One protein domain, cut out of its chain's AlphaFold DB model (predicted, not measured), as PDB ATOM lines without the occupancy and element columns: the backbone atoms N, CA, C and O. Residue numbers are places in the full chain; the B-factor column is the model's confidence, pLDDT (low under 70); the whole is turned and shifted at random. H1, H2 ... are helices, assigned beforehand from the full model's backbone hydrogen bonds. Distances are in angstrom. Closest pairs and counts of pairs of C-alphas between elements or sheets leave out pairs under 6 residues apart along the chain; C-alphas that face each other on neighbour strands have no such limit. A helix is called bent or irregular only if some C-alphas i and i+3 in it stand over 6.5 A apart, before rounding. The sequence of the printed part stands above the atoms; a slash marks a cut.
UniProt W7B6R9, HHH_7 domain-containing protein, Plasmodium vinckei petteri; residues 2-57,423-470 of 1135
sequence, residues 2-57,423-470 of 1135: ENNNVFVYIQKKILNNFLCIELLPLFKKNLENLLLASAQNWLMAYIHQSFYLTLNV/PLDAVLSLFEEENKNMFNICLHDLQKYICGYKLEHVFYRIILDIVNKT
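AT A GLANCE: This is residues 2 to 57 and 423 to 470 of the 1135 residues of the protein "HHH_7 domain-containing protein" of Plasmodium vinckei petteri (UniProt W7B6R9). One very long helix, H1, makes the length of a rod, and three shorter helices gather round its last part. There H4 runs along one side of H1, H2 sits by its tip and H3 farther back, while most of the first half of H1 stands free as a bare arm and residues 432 to 437 stick out as a loop. The printed part has 104 residues, with four named helices in the order H1, H2, H3, H4 and no named strand: all helix. It is extended, with a radius of gyration of the C-alphas of 24.6 A and spans of 84 by 25 by 21 A.

HOW THE PARTS SIT: Begin with H1, residues 2 to 55, the hub. Its residues 44 to 55 alone touch H4, residues 452 to 470, at a shallow tilt of 29 degrees, the same way; the closest C-alphas are those of Tyr 52 and Ile 462, 6.1 A apart. With Leu 55 alone it only just touches H2, residues 423 to 431, with 3 pairs of C-alphas within 8 A, at a steep tilt of 52 degrees, opposite ways; C-alphas 55 and 424, the closest, are 5.3 A apart. With residues 40 to 43 alone it only just touches H3, residues 445 to 449, with 3 such pairs; the closest are C-alphas 43 and 447, at 7.6 A. H2 and H4 are near each other; H3 is apart from both. Every O i to N i+4 pair is within hydrogen-bond range in H4, against 46 of 50 in H1, 3 of 5 in H2 and 0 of 1 in H3, where 1 of 2 O i to N i+3 pairs is.

IN THESE COORDINATES: Find C-alpha 2 at (20.524, 47.762, -33.306); from there H1 runs 78.0 A to C-alpha 55 at (38.282, 29.293, 40.325), neither bent nor irregular, but only just: C-alphas 21 and 24 are 6.4 A apart. H2 is 13.5 A long and H3 9.0 A; H3 is irregular, with C-alphas 445 and 448 7.2 A apart. H4 runs 26.6 A to C-alpha 470 at (42.878, 35.304, 47.579).

THE WHOLE: The C-alphas of Glu 2 and Thr 470, the two farthest apart, are 84.8 A apart. Residues 58 to 422 are not printed, and C-alphas 57 and 423 are 6.6 A apart across the cut. H2 to H3 is a long link of 13 residues, H3 to H4 a tight one of 2. The pLDDT is under 70 in residues 2 to 7 and 432 to 439; its mean for the printed part is 81.8.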
ATOM      1  N   GLU A   2      20.326  49.101 -33.912       45.66
ATOM      2  CA  GLU A   2      20.524  47.762 -33.306       45.66
ATOM      3  C   GLU A   2      21.806  47.599 -32.457       45.66
ATOM      4  O   GLU A   2      21.795  46.878 -31.460       45.66
ATOM      5  N   ASN A   3      22.884  48.343 -32.740       49.28
ATOM      6  CA  ASN A   3      24.148  48.215 -31.990       49.28
ATOM      7  C   ASN A   3      24.105  48.771 -30.550       49.28
ATOM      8  O   ASN A   3      24.869  48.320 -29.696       49.28
ATOM      9  N   ASN A   4      23.193  49.704 -30.239       54.62
ATOM     10  CA  ASN A   4      23.092  50.281 -28.892       54.62
ATOM     11  C   ASN A   4      22.453  49.309 -27.884       54.62
ATOM     12  O   ASN A   4      22.850  49.292 -26.720       54.62
ATOM     13  N   ASN A   5      21.529  48.448 -28.321       59.56
ATOM     14  CA  ASN A   5      20.889  47.463 -27.441       59.56
ATOM     15  C   ASN A   5      21.842  46.327 -27.049       59.56
ATOM     16  O   ASN A   5      21.813  45.867 -25.907       59.56
ATOM     17  N   VAL A   6      22.740  45.926 -27.954       62.72
ATOM     18  CA  VAL A   6      23.782  44.929 -27.660       62.72
ATOM     19  C   VAL A   6      24.785  45.480 -26.646       62.72
ATOM     20  O   VAL A   6      25.147  44.784 -25.699       62.72
ATOM     21  N   PHE A   7      25.180  46.748 -26.775       63.31
ATOM     22  CA  PHE A   7      26.110  47.382 -25.842       63.31
ATOM     23  C   PHE A   7      25.517  47.528 -24.431       63.31
ATOM     24  O   PHE A   7      26.171  47.180 -23.450       63.31
ATOM     25  N   VAL A   8      24.249  47.941 -24.322       72.88
ATOM     26  CA  VAL A   8      23.533  48.025 -23.035       72.88
ATOM     27  C   VAL A   8      23.329  46.637 -22.414       72.88
ATOM     28  O   VAL A   8      23.459  46.478 -21.199       72.88
ATOM     29  N   TYR A   9      23.060  45.610 -23.223       74.69
ATOM     30  CA  TYR A   9      22.961  44.228 -22.749       74.69
ATOM     31  C   TYR A   9      24.304  43.699 -22.227       74.69
ATOM     32  O   TYR A   9      24.356  43.111 -21.145       74.69
ATOM     33  N   ILE A  10      25.403  43.964 -22.939       76.00
ATOM     34  CA  ILE A  10      26.757  43.604 -22.501       76.00
ATOM     35  C   ILE A  10      27.113  44.342 -21.205       76.00
ATOM     36  O   ILE A  10      27.588  43.707 -20.267       76.00
ATOM     37  N   GLN A  11      26.813  45.639 -21.091       73.69
ATOM     38  CA  GLN A  11      27.026  46.404 -19.857       73.69
ATOM     39  C   GLN A  11      26.224  45.846 -18.677       73.69
ATOM     40  O   GLN A  11      26.785  45.661 -17.597       73.69
ATOM     41  N   LYS A  12      24.942  45.506 -18.872       78.44
ATOM     42  CA  LYS A  12      24.122  44.855 -17.835       78.44
ATOM     43  C   LYS A  12      24.685  43.494 -17.437       78.44
ATOM     44  O   LYS A  12      24.703  43.172 -16.254       78.44
ATOM     45  N   LYS A  13      25.177  42.706 -18.396       78.44
ATOM     46  CA  LYS A  13      25.766  41.389 -18.130       78.44
ATOM     47  C   LYS A  13      27.103  41.498 -17.392       78.44
ATOM     48  O   LYS A  13      27.336  40.730 -16.464       78.44
ATOM     49  N   ILE A  14      27.935  42.481 -17.736       80.44
ATOM     50  CA  ILE A  14      29.177  42.796 -17.014       80.44
ATOM     51  C   ILE A  14      28.861  43.252 -15.588       80.44
ATOM     52  O   ILE A  14      29.461  42.739 -14.651       80.44
ATOM     53  N   LEU A  15      27.890  44.151 -15.404       79.19
ATOM     54  CA  LEU A  15      27.484  44.631 -14.082       79.19
ATOM     55  C   LEU A  15      26.914  43.499 -13.216       79.19
ATOM     56  O   LEU A  15      27.259  43.388 -12.044       79.19
ATOM     57  N   ASN A  16      26.075  42.637 -13.795       83.00
ATOM     58  CA  ASN A  16      25.496  41.504 -13.081       83.00
ATOM     59  C   ASN A  16      26.565  40.470 -12.702       83.00
ATOM     60  O   ASN A  16      26.572  39.973 -11.580       83.00
ATOM     61  N   ASN A  17      27.521  40.202 -13.596       81.38
ATOM     62  CA  ASN A  17      28.663  39.348 -13.282       81.38
ATOM     63  C   ASN A  17      29.543  39.971 -12.190       81.38
ATOM     64  O   ASN A  17      29.893  39.290 -11.234       81.38
ATOM     65  N   PHE A  18      29.836  41.268 -12.261       82.44
ATOM     66  CA  PHE A  18      30.603  41.962 -11.228       82.44
ATOM     67  C   PHE A  18      29.907  41.901  -9.857       82.44
ATOM     68  O   PHE A  18      30.522  41.539  -8.857       82.44
ATOM     69  N   LEU A  19      28.600  42.174  -9.796       77.88
ATOM     70  CA  LEU A  19      27.841  42.141  -8.545       77.88
ATOM     71  C   LEU A  19      27.675  40.718  -7.996       77.88
ATOM     72  O   LEU A  19      27.965  40.488  -6.825       77.88
ATOM     73  N   CYS A  20      27.235  39.763  -8.815       77.81
ATOM     74  CA  CYS A  20      26.885  38.419  -8.349       77.81
ATOM     75  C   CYS A  20      28.092  37.479  -8.223       77.81
ATOM     76  O   CYS A  20      28.096  36.625  -7.337       77.81
ATOM     77  N   ILE A  21      29.102  37.613  -9.087       74.88
ATOM     78  CA  ILE A  21      30.256  36.699  -9.137       74.88
ATOM     79  C   ILE A  21      31.437  37.257  -8.342       74.88
ATOM     80  O   ILE A  21      32.129  36.489  -7.677       74.88
ATOM     81  N   GLU A  22      31.668  38.571  -8.354       77.19
ATOM     82  CA  GLU A  22      32.815  39.155  -7.645       77.19
ATOM     83  C   GLU A  22      32.415  39.736  -6.282       77.19
ATOM     84  O   GLU A  22      32.992  39.372  -5.254       77.19
ATOM     85  N   LEU A  23      31.397  40.600  -6.238       81.50
ATOM     86  CA  LEU A  23      31.094  41.421  -5.061       81.50
ATOM     87  C   LEU A  23      30.275  40.677  -3.993       81.50
ATOM     88  O   LEU A  23      30.585  40.771  -2.803       81.50
ATOM     89  N   LEU A  24      29.274  39.889  -4.395       82.69
ATOM     90  CA  LEU A  24      28.421  39.122  -3.485       82.69
ATOM     91  C   LEU A  24      29.206  38.049  -2.703       82.69
ATOM     92  O   LEU A  24      29.024  37.974  -1.484       82.69
ATOM     93  N   PRO A  25      30.123  37.260  -3.307       88.06
ATOM     94  CA  PRO A  25      30.933  36.309  -2.545       88.06
ATOM     95  C   PRO A  25      31.896  37.000  -1.575       88.06
ATOM     96  O   PRO A  25      32.086  36.520  -0.457       88.06
ATOM     97  N   LEU A  26      32.461  38.151  -1.960       84.44
ATOM     98  CA  LEU A  26      33.280  38.984  -1.073       84.44
ATOM     99  C   LEU A  26      32.465  39.515   0.113       84.44
ATOM    100  O   LEU A  26      32.927  39.446   1.253       84.44
ATOM    101  N   PHE A  27      31.246  40.001  -0.132       84.69
ATOM    102  CA  PHE A  27      30.349  40.477   0.919       84.69
ATOM    103  C   PHE A  27      29.931  39.344   1.859       84.69
ATOM    104  O   PHE A  27      30.059  39.486   3.075       84.69
ATOM    105  N   LYS A  28      29.528  38.191   1.311       87.94
ATOM    106  CA  LYS A  28      29.183  36.995   2.089       87.94
ATOM    107  C   LYS A  28      30.353  36.554   2.967       87.94
ATOM    108  O   LYS A  28      30.162  36.354   4.161       87.94
ATOM    109  N   LYS A  29      31.569  36.498   2.412       90.25
ATOM    110  CA  LYS A  29      32.789  36.156   3.156       90.25
ATOM    111  C   LYS A  29      33.106  37.174   4.254       90.25
ATOM    112  O   LYS A  29      33.513  36.794   5.347       90.25
ATOM    113  N   ASN A  30      32.922  38.468   3.995       89.25
ATOM    114  CA  ASN A  30      33.135  39.509   5.002       89.25
ATOM    115  C   ASN A  30      32.106  39.437   6.135       89.25
ATOM    116  O   ASN A  30      32.478  39.569   7.299       89.25
ATOM    117  N   LEU A  31      30.835  39.206   5.806       89.94
ATOM    118  CA  LEU A  31      29.761  39.061   6.782       89.94
ATOM    119  C   LEU A  31      29.939  37.785   7.614       89.94
ATOM    120  O   LEU A  31      29.831  37.838   8.835       89.94
ATOM    121  N   GLU A  32      30.317  36.675   6.981       90.44
ATOM    122  CA  GLU A  32      30.684  35.429   7.657       90.44
ATOM    123  C   GLU A  32      31.856  35.643   8.625       90.44
ATOM    124  O   GLU A  32      31.758  35.287   9.798       90.44
ATOM    125  N   ASN A  33      32.925  36.318   8.189       89.00
ATOM    126  CA  ASN A  33      34.061  36.651   9.052       89.00
ATOM    127  C   ASN A  33      33.664  37.558  10.227       89.00
ATOM    128  O   ASN A  33      34.176  37.386  11.334       89.00
ATOM    129  N   LEU A  34      32.762  38.520  10.007       88.75
ATOM    130  CA  LEU A  34      32.277  39.420  11.054       88.75
ATOM    131  C   LEU A  34      31.428  38.671  12.087       88.75
ATOM    132  O   LEU A  34      31.645  38.832  13.290       88.75
ATOM    133  N   LEU A  35      30.499  37.831  11.628       89.62
ATOM    134  CA  LEU A  35      29.677  36.985  12.494       89.62
ATOM    135  C   LEU A  35      30.545  36.007  13.283       89.62
ATOM    136  O   LEU A  35      30.366  35.872  14.491       89.62
ATOM    137  N   LEU A  36      31.535  35.393  12.636       88.12
ATOM    138  CA  LEU A  36      32.471  34.478  13.280       88.12
ATOM    139  C   LEU A  36      33.325  35.195  14.334       88.12
ATOM    140  O   LEU A  36      33.480  34.690  15.444       88.12
ATOM    141  N   ALA A  37      33.822  36.399  14.042       85.75
ATOM    142  CA  ALA A  37      34.555  37.207  15.015       85.75
ATOM    143  C   ALA A  37      33.672  37.633  16.202       85.75
ATOM    144  O   ALA A  37      34.116  37.580  17.351       85.75
ATOM    145  N   SER A  38      32.420  38.023  15.943       87.94
ATOM    146  CA  SER A  38      31.444  38.366  16.983       87.94
ATOM    147  C   SER A  38      31.132  37.163  17.880       87.94
ATOM    148  O   SER A  38      31.245  37.255  19.104       87.94
ATOM    149  N   ALA A  39      30.857  36.000  17.279       88.69
ATOM    150  CA  ALA A  39      30.608  34.751  17.992       88.69
ATOM    151  C   ALA A  39      31.817  34.324  18.840       88.69
ATOM    152  O   ALA A  39      31.658  33.963  20.006       88.69
ATOM    153  N   GLN A  40      33.038  34.435  18.304       88.19
ATOM    154  CA  GLN A  40      34.266  34.162  19.057       88.19
ATOM    155  C   GLN A  40      34.452  35.112  20.248       88.19
ATOM    156  O   GLN A  40      34.905  34.675  21.305       88.19
ATOM    157  N   ASN A  41      34.107  36.396  20.106       88.00
ATOM    158  CA  ASN A  41      34.190  37.360  21.205       88.00
ATOM    159  C   ASN A  41      33.173  37.055  22.309       88.00
ATOM    160  O   ASN A  41      33.525  37.091  23.488       88.00
ATOM    161  N   TRP A  42      31.936  36.717  21.935       89.62
ATOM    162  CA  TRP A  42      30.906  36.314  22.892       89.62
ATOM    163  C   TRP A  42      31.313  35.041  23.638       89.62
ATOM    164  O   TRP A  42      31.285  34.996  24.868       89.62
ATOM    165  N   LEU A  43      31.812  34.045  22.901       89.44
ATOM    166  CA  LEU A  43      32.335  32.811  23.470       89.44
ATOM    167  C   LEU A  43      33.508  33.075  24.426       89.44
ATOM    168  O   LEU A  43      33.580  32.470  25.492       89.44
ATOM    169  N   MET A  44      34.402  34.010  24.095       87.81
ATOM    170  CA  MET A  44      35.502  34.396  24.979       87.81
ATOM    171  C   MET A  44      35.003  35.030  26.284       87.81
ATOM    172  O   MET A  44      35.538  34.732  27.351       87.81
ATOM    173  N   ALA A  45      33.976  35.883  26.221       88.38
ATOM    174  CA  ALA A  45      33.363  36.475  27.408       88.38
ATOM    175  C   ALA A  45      32.693  35.407  28.290       88.38
ATOM    176  O   ALA A  45      32.882  35.401  29.508       88.38
ATOM    177  N   TYR A  46      31.988  34.455  27.673       90.25
ATOM    178  CA  TYR A  46      31.383  33.323  28.373       90.25
ATOM    179  C   TYR A  46      32.431  32.438  29.058       90.25
ATOM    180  O   TYR A  46      32.308  32.115  30.240       90.25
ATOM    181  N   ILE A  47      33.497  32.078  28.336       89.19
ATOM    182  CA  ILE A  47      34.625  31.307  28.869       89.19
ATOM    183  C   ILE A  47      35.276  32.054  30.032       89.19
ATOM    184  O   ILE A  47      35.558  31.446  31.063       89.19
ATOM    185  N   HIS A  48      35.472  33.368  29.897       89.75
ATOM    186  CA  HIS A  48      36.033  34.190  30.962       89.75
ATOM    187  C   HIS A  48      35.185  34.100  32.235       89.75
ATOM    188  O   HIS A  48      35.712  33.842  33.316       89.75
ATOM    189  N   GLN A  49      33.868  34.280  32.122       89.56
ATOM    190  CA  GLN A  49      32.961  34.203  33.265       89.56
ATOM    191  C   GLN A  49      32.907  32.790  33.867       89.56
ATOM    192  O   GLN A  49      32.980  32.638  35.085       89.56
ATOM    193  N   SER A  50      32.837  31.759  33.027       87.81
ATOM    194  CA  SER A  50      32.763  30.357  33.457       87.81
ATOM    195  C   SER A  50      34.031  29.918  34.188       87.81
ATOM    196  O   SER A  50      33.968  29.305  35.256       87.81
ATOM    197  N   PHE A  51      35.199  30.283  33.659       89.25
ATOM    198  CA  PHE A  51      36.473  29.986  34.302       89.25
ATOM    199  C   PHE A  51      36.652  30.778  35.599       89.25
ATOM    200  O   PHE A  51      37.082  30.216  36.606       89.25
ATOM    201  N   TYR A  52      36.249  32.054  35.602       89.75
ATOM    202  CA  TYR A  52      36.250  32.875  36.809       89.75
ATOM    203  C   TYR A  52      35.421  32.221  37.918       89.75
ATOM    204  O   TYR A  52      35.916  32.057  39.026       89.75
ATOM    205  N   LEU A  53      34.199  31.774  37.619       86.50
ATOM    206  CA  LEU A  53      33.342  31.079  38.584       86.50
ATOM    207  C   LEU A  53      33.947  29.757  39.069       86.50
ATOM    208  O   LEU A  53      33.844  29.451  40.252       86.50
ATOM    209  N   THR A  54      34.612  29.010  38.184       85.81
ATOM    210  CA  THR A  54      35.264  27.733  38.526       85.81
ATOM    211  C   THR A  54      36.375  27.920  39.563       85.81
ATOM    212  O   THR A  54      36.510  27.123  40.488       85.81
ATOM    213  N   LEU A  55      37.163  28.988  39.432       86.38
ATOM    214  CA  LEU A  55      38.282  29.293  40.325       86.38
ATOM    215  C   LEU A  55      37.874  30.114  41.563       86.38
ATOM    216  O   LEU A  55      38.530  30.048  42.605       86.38
ATOM    217  N   ASN A  56      36.792  30.892  41.474       87.00
ATOM    218  CA  ASN A  56      36.317  31.802  42.520       87.00
ATOM    219  C   ASN A  56      35.492  31.079  43.604       87.00
ATOM    220  O   ASN A  56      34.443  31.566  44.027       87.00
ATOM    221  N   VAL A  57      35.974  29.927  44.073       84.81
ATOM    222  CA  VAL A  57      35.326  29.101  45.104       84.81
ATOM    223  C   VAL A  57      36.226  28.990  46.335       84.81
ATOM    224  O   VAL A  57      37.429  28.739  46.231       84.81
ATOM    225  N   PRO A 423      39.817  24.194  45.834       88.31
ATOM    226  CA  PRO A 423      39.543  24.089  44.402       88.31
ATOM    227  C   PRO A 423      40.531  24.886  43.546       88.31
ATOM    228  O   PRO A 423      40.940  24.417  42.486       88.31
ATOM    229  N   LEU A 424      40.957  26.063  44.027       88.38
ATOM    230  CA  LEU A 424      41.902  26.933  43.323       88.38
ATOM    231  C   LEU A 424      43.243  26.223  43.107       88.38
ATOM    232  O   LEU A 424      43.650  26.042  41.965       88.38
ATOM    233  N   ASP A 425      43.895  25.762  44.177       85.56
ATOM    234  CA  ASP A 425      45.217  25.122  44.082       85.56
ATOM    235  C   ASP A 425      45.159  23.818  43.269       85.56
ATOM    236  O   ASP A 425      46.062  23.522  42.481       85.56
ATOM    237  N   ALA A 426      44.073  23.048  43.418       86.12
ATOM    238  CA  ALA A 426      43.860  21.829  42.648       86.12
ATOM    239  C   ALA A 426      43.772  22.119  41.144       86.12
ATOM    240  O   ALA A 426      44.430  21.444  40.353       86.12
ATOM    241  N   VAL A 427      43.021  23.147  40.739       87.44
ATOM    242  CA  VAL A 427      42.927  23.542  39.328       87.44
ATOM    243  C   VAL A 427      44.253  24.117  38.830       87.44
ATOM    244  O   VAL A 427      44.681  23.742  37.744       87.44
ATOM    245  N   LEU A 428      44.955  24.939  39.620       87.31
ATOM    246  CA  LEU A 428      46.258  25.511  39.242       87.31
ATOM    247  C   LEU A 428      47.336  24.455  38.966       87.31
ATOM    248  O   LEU A 428      48.244  24.713  38.181       87.31
ATOM    249  N   SER A 429      47.225  23.253  39.541       83.19
ATOM    250  CA  SER A 429      48.121  22.131  39.217       83.19
ATOM    251  C   SER A 429      48.095  21.708  37.739       83.19
ATOM    252  O   SER A 429      49.067  21.139  37.248       83.19
ATOM    253  N   LEU A 430      47.032  22.040  36.999       80.94
ATOM    254  CA  LEU A 430      46.926  21.775  35.562       80.94
ATOM    255  C   LEU A 430      47.726  22.753  34.692       80.94
ATOM    256  O   LEU A 430      47.991  22.443  33.533       80.94
ATOM    257  N   PHE A 431      48.083  23.923  35.228       76.44
ATOM    258  CA  PHE A 431      48.605  25.065  34.466       76.44
ATOM    259  C   PHE A 431      50.129  25.245  34.589       76.44
ATOM    260  O   PHE A 431      50.660  26.288  34.212       76.44
ATOM    261  N   GLU A 432      50.851  24.249  35.109       69.81
ATOM    262  CA  GLU A 432      52.321  24.247  35.097       69.81
ATOM    263  C   GLU A 432      52.857  24.190  33.651       69.81
ATOM    264  O   GLU A 432      52.339  23.427  32.839       69.81
ATOM    265  N   GLU A 433      53.901  24.970  33.325       57.72
ATOM    266  CA  GLU A 433      54.453  25.110  31.954       57.72
ATOM    267  C   GLU A 433      54.879  23.771  31.318       57.72
ATOM    268  O   GLU A 433      54.888  23.632  30.094       57.72
ATOM    269  N   GLU A 434      55.186  22.757  32.132       54.88
ATOM    270  CA  GLU A 434      55.507  21.407  31.655       54.88
ATOM    271  C   GLU A 434      54.295  20.651  31.080       54.88
ATOM    272  O   GLU A 434      54.463  19.678  30.336       54.88
ATOM    273  N   ASN A 435      53.080  21.104  31.396       54.19
ATOM    274  CA  ASN A 435      51.821  20.509  30.977       54.19
ATOM    275  C   ASN A 435      51.183  21.387  29.888       54.19
ATOM    276  O   ASN A 435      50.524  22.384  30.169       54.19
ATOM    277  N   LYS A 436      51.271  20.967  28.617       55.44
ATOM    278  CA  LYS A 436      50.568  21.595  27.467       55.44
ATOM    279  C   LYS A 436      49.024  21.494  27.538       55.44
ATOM    280  O   LYS A 436      48.333  21.688  26.544       55.44
ATOM    281  N   ASN A 437      48.486  21.179  28.713       60.03
ATOM    282  CA  ASN A 437      47.131  20.699  28.973       60.03
ATOM    283  C   ASN A 437      46.196  21.786  29.528       60.03
ATOM    284  O   ASN A 437      45.072  21.484  29.929       60.03
ATOM    285  N   MET A 438      46.629  23.051  29.511       62.06
ATOM    286  CA  MET A 438      45.861  24.223  29.956       62.06
ATOM    287  C   MET A 438      44.441  24.299  29.349       62.06
ATOM    288  O   MET A 438      43.528  24.834  29.972       62.06
ATOM    289  N   PHE A 439      44.221  23.723  28.162       69.56
ATOM    290  CA  PHE A 439      42.935  23.747  27.455       69.56
ATOM    291  C   PHE A 439      42.034  22.527  27.701       69.56
ATOM    292  O   PHE A 439      40.958  22.450  27.107       69.56
ATOM    293  N   ASN A 440      42.440  21.580  28.553       74.88
ATOM    294  CA  ASN A 440      41.692  20.334  28.761       74.88
ATOM    295  C   ASN A 440      40.415  20.528  29.588       74.88
ATOM    296  O   ASN A 440      39.518  19.687  29.535       74.88
ATOM    297  N   ILE A 441      40.307  21.639  30.322       81.75
ATOM    298  CA  ILE A 441      39.050  22.042  30.951       81.75
ATOM    299  C   ILE A 441      38.126  22.551  29.841       81.75
ATOM    300  O   ILE A 441      38.343  23.623  29.272       81.75
ATOM    301  N   CYS A 442      37.101  21.763  29.522       81.06
ATOM    302  CA  CYS A 442      36.065  22.130  28.567       81.06
ATOM    303  C   CYS A 442      35.034  23.008  29.276       81.06
ATOM    304  O   CYS A 442      34.175  22.514  30.003       81.06
ATOM    305  N   LEU A 443      35.137  24.320  29.076       85.19
ATOM    306  CA  LEU A 443      34.164  25.280  29.600       85.19
ATOM    307  C   LEU A 443      32.996  25.475  28.631       85.19
ATOM    308  O   LEU A 443      31.907  25.871  29.040       85.19
ATOM    309  N   HIS A 444      33.226  25.205  27.345       85.12
ATOM    310  CA  HIS A 444      32.229  25.312  26.290       85.12
ATOM    311  C   HIS A 444      32.587  24.397  25.109       85.12
ATOM    312  O   HIS A 444      33.760  24.266  24.762       85.12
ATOM    313  N   ASP A 445      31.595  23.824  24.421       83.94
ATOM    314  CA  ASP A 445      31.836  22.844  23.341       83.94
ATOM    315  C   ASP A 445      32.595  23.456  22.158       83.94
ATOM    316  O   ASP A 445      33.502  22.855  21.583       83.94
ATOM    317  N   LEU A 446      32.270  24.713  21.847       86.38
ATOM    318  CA  LEU A 446      32.916  25.496  20.794       86.38
ATOM    319  C   LEU A 446      34.298  26.068  21.175       86.38
ATOM    320  O   LEU A 446      34.911  26.749  20.356       86.38
ATOM    321  N   GLN A 447      34.824  25.792  22.376       86.62
ATOM    322  CA  GLN A 447      36.140  26.284  22.825       86.62
ATOM    323  C   GLN A 447      37.267  25.926  21.842       86.62
ATOM    324  O   GLN A 447      38.205  26.702  21.670       86.62
ATOM    325  N   LYS A 448      37.140  24.795  21.134       85.38
ATOM    326  CA  LYS A 448      38.098  24.323  20.119       85.38
ATOM    327  C   LYS A 448      38.249  25.265  18.916       85.38
ATOM    328  O   LYS A 448      39.272  25.216  18.243       85.38
ATOM    329  N   TYR A 449      37.259  26.116  18.646       83.75
ATOM    330  CA  TYR A 449      37.276  27.063  17.523       83.75
ATOM    331  C   TYR A 449      37.936  28.406  17.867       83.75
ATOM    332  O   TYR A 449      38.057  29.278  17.005       83.75
ATOM    333  N   ILE A 450      38.367  28.597  19.117       83.81
ATOM    334  CA  ILE A 450      39.128  29.770  19.549       83.81
ATOM    335  C   ILE A 450      40.623  29.480  19.427       83.81
ATOM    336  O   ILE A 450      41.106  28.403  19.760       83.81
ATOM    337  N   CYS A 451      41.385  30.482  18.990       83.94
ATOM    338  CA  CYS A 451      42.835  30.360  18.924       83.94
ATOM    339  C   CYS A 451      43.462  30.249  20.326       83.94
ATOM    340  O   CYS A 451      43.222  31.107  21.181       83.94
ATOM    341  N   GLY A 452      44.313  29.237  20.529       83.19
ATOM    342  CA  GLY A 452      44.888  28.887  21.833       83.19
ATOM    343  C   GLY A 452      45.559  30.049  22.571       83.19
ATOM    344  O   GLY A 452      45.293  30.231  23.752       83.19
ATOM    345  N   TYR A 453      46.323  30.910  21.886       84.06
ATOM    346  CA  TYR A 453      47.008  32.039  22.540       84.06
ATOM    347  C   TYR A 453      46.039  33.054  23.171       84.06
ATOM    348  O   TYR A 453      46.344  33.659  24.198       84.06
ATOM    349  N   LYS A 454      44.856  33.266  22.566       85.25
ATOM    350  CA  LYS A 454      43.842  34.176  23.124       85.25
ATOM    351  C   LYS A 454      43.232  33.572  24.384       85.25
ATOM    352  O   LYS A 454      43.029  34.282  25.363       85.25
ATOM    353  N   LEU A 455      42.949  32.272  24.331       86.31
ATOM    354  CA  LEU A 455      42.378  31.518  25.438       86.31
ATOM    355  C   LEU A 455      43.352  31.448  26.624       86.31
ATOM    356  O   LEU A 455      42.965  31.734  27.751       86.31
ATOM    357  N   GLU A 456      44.627  31.180  26.349       85.25
ATOM    358  CA  GLU A 456      45.725  31.210  27.319       85.25
ATOM    359  C   GLU A 456      45.843  32.573  28.003       85.25
ATOM    360  O   GLU A 456      45.853  32.649  29.229       85.25
ATOM    361  N   HIS A 457      45.846  33.663  27.231       85.94
ATOM    362  CA  HIS A 457      45.904  35.008  27.796       85.94
ATOM    363  C   HIS A 457      44.701  35.307  28.711       85.94
ATOM    364  O   HIS A 457      44.847  35.967  29.743       85.94
ATOM    365  N   VAL A 458      43.505  34.826  28.356       87.94
ATOM    366  CA  VAL A 458      42.303  34.974  29.191       87.94
ATOM    367  C   VAL A 458      42.408  34.156  30.475       87.94
ATOM    368  O   VAL A 458      42.184  34.711  31.552       87.94
ATOM    369  N   PHE A 459      42.805  32.885  30.394       88.38
ATOM    370  CA  PHE A 459      43.004  32.040  31.573       88.38
ATOM    371  C   PHE A 459      44.072  32.603  32.506       88.38
ATOM    372  O   PHE A 459      43.817  32.735  33.702       88.38
ATOM    373  N   TYR A 460      45.216  33.026  31.968       88.19
ATOM    374  CA  TYR A 460      46.297  33.617  32.751       88.19
ATOM    375  C   TYR A 460      45.842  34.884  33.485       88.19
ATOM    376  O   TYR A 460      46.084  35.028  34.681       88.19
ATOM    377  N   ARG A 461      45.096  35.772  32.811       89.62
ATOM    378  CA  ARG A 461      44.548  36.988  33.433       89.62
ATOM    379  C   ARG A 461      43.582  36.675  34.580       89.62
ATOM    380  O   ARG A 461      43.631  37.348  35.606       89.62
ATOM    381  N   ILE A 462      42.716  35.675  34.411       91.31
ATOM    382  CA  ILE A 462      41.748  35.261  35.438       91.31
ATOM    383  C   ILE A 462      42.462  34.627  36.631       91.31
ATOM    384  O   ILE A 462      42.150  34.960  37.774       91.31
ATOM    385  N   ILE A 463      43.436  33.753  36.369       90.81
ATOM    386  CA  ILE A 463      44.260  33.128  37.406       90.81
ATOM    387  C   ILE A 463      44.981  34.204  38.217       90.81
ATOM    388  O   ILE A 463      44.871  34.198  39.441       90.81
ATOM    389  N   LEU A 464      45.650  35.156  37.556       91.06
ATOM    390  CA  LEU A 464      46.307  36.277  38.229       91.06
ATOM    391  C   LEU A 464      45.317  37.054  39.108       91.06
ATOM    392  O   LEU A 464      45.592  37.281  40.283       91.06
ATOM    393  N   ASP A 465      44.154  37.440  38.582       91.62
ATOM    394  CA  ASP A 465      43.167  38.209  39.349       91.62
ATOM    395  C   ASP A 465      42.693  37.449  40.602       91.62
ATOM    396  O   ASP A 465      42.703  37.987  41.710       91.62
ATOM    397  N   ILE A 466      42.340  36.169  40.459       92.00
ATOM    398  CA  ILE A 466      41.832  35.361  41.575       92.00
ATOM    399  C   ILE A 466      42.932  35.078  42.597       92.00
ATOM    400  O   ILE A 466      42.696  35.276  43.786       92.00
ATOM    401  N   VAL A 467      44.132  34.691  42.160       91.50
ATOM    402  CA  VAL A 467      45.259  34.394  43.055       91.50
ATOM    403  C   VAL A 467      45.676  35.622  43.857       91.50
ATOM    404  O   VAL A 467      45.937  35.503  45.049       91.50
ATOM    405  N   ASN A 468      45.698  36.814  43.258       91.69
ATOM    406  CA  ASN A 468      46.031  38.036  43.993       91.69
ATOM    407  C   ASN A 468      44.872  38.487  44.908       91.69
ATOM    408  O   ASN A 468      45.114  38.996  46.002       91.69
ATOM    409  N   LYS A 469      43.605  38.235  44.538       88.94
ATOM    410  CA  LYS A 469      42.445  38.461  45.425       88.94
ATOM    411  C   LYS A 469      42.456  37.542  46.647       88.94
ATOM    412  O   LYS A 469      42.163  37.999  47.759       88.94
ATOM    413  N   THR A 470      42.760  36.258  46.466       87.38
ATOM    414  CA  THR A 470      42.878  35.304  47.579       87.38
ATOM    415  C   THR A 470      44.128  35.562  48.386       87.38
ATOM    416  O   THR A 470      44.062  35.510  49.608       87.38
TER     417      THR A 470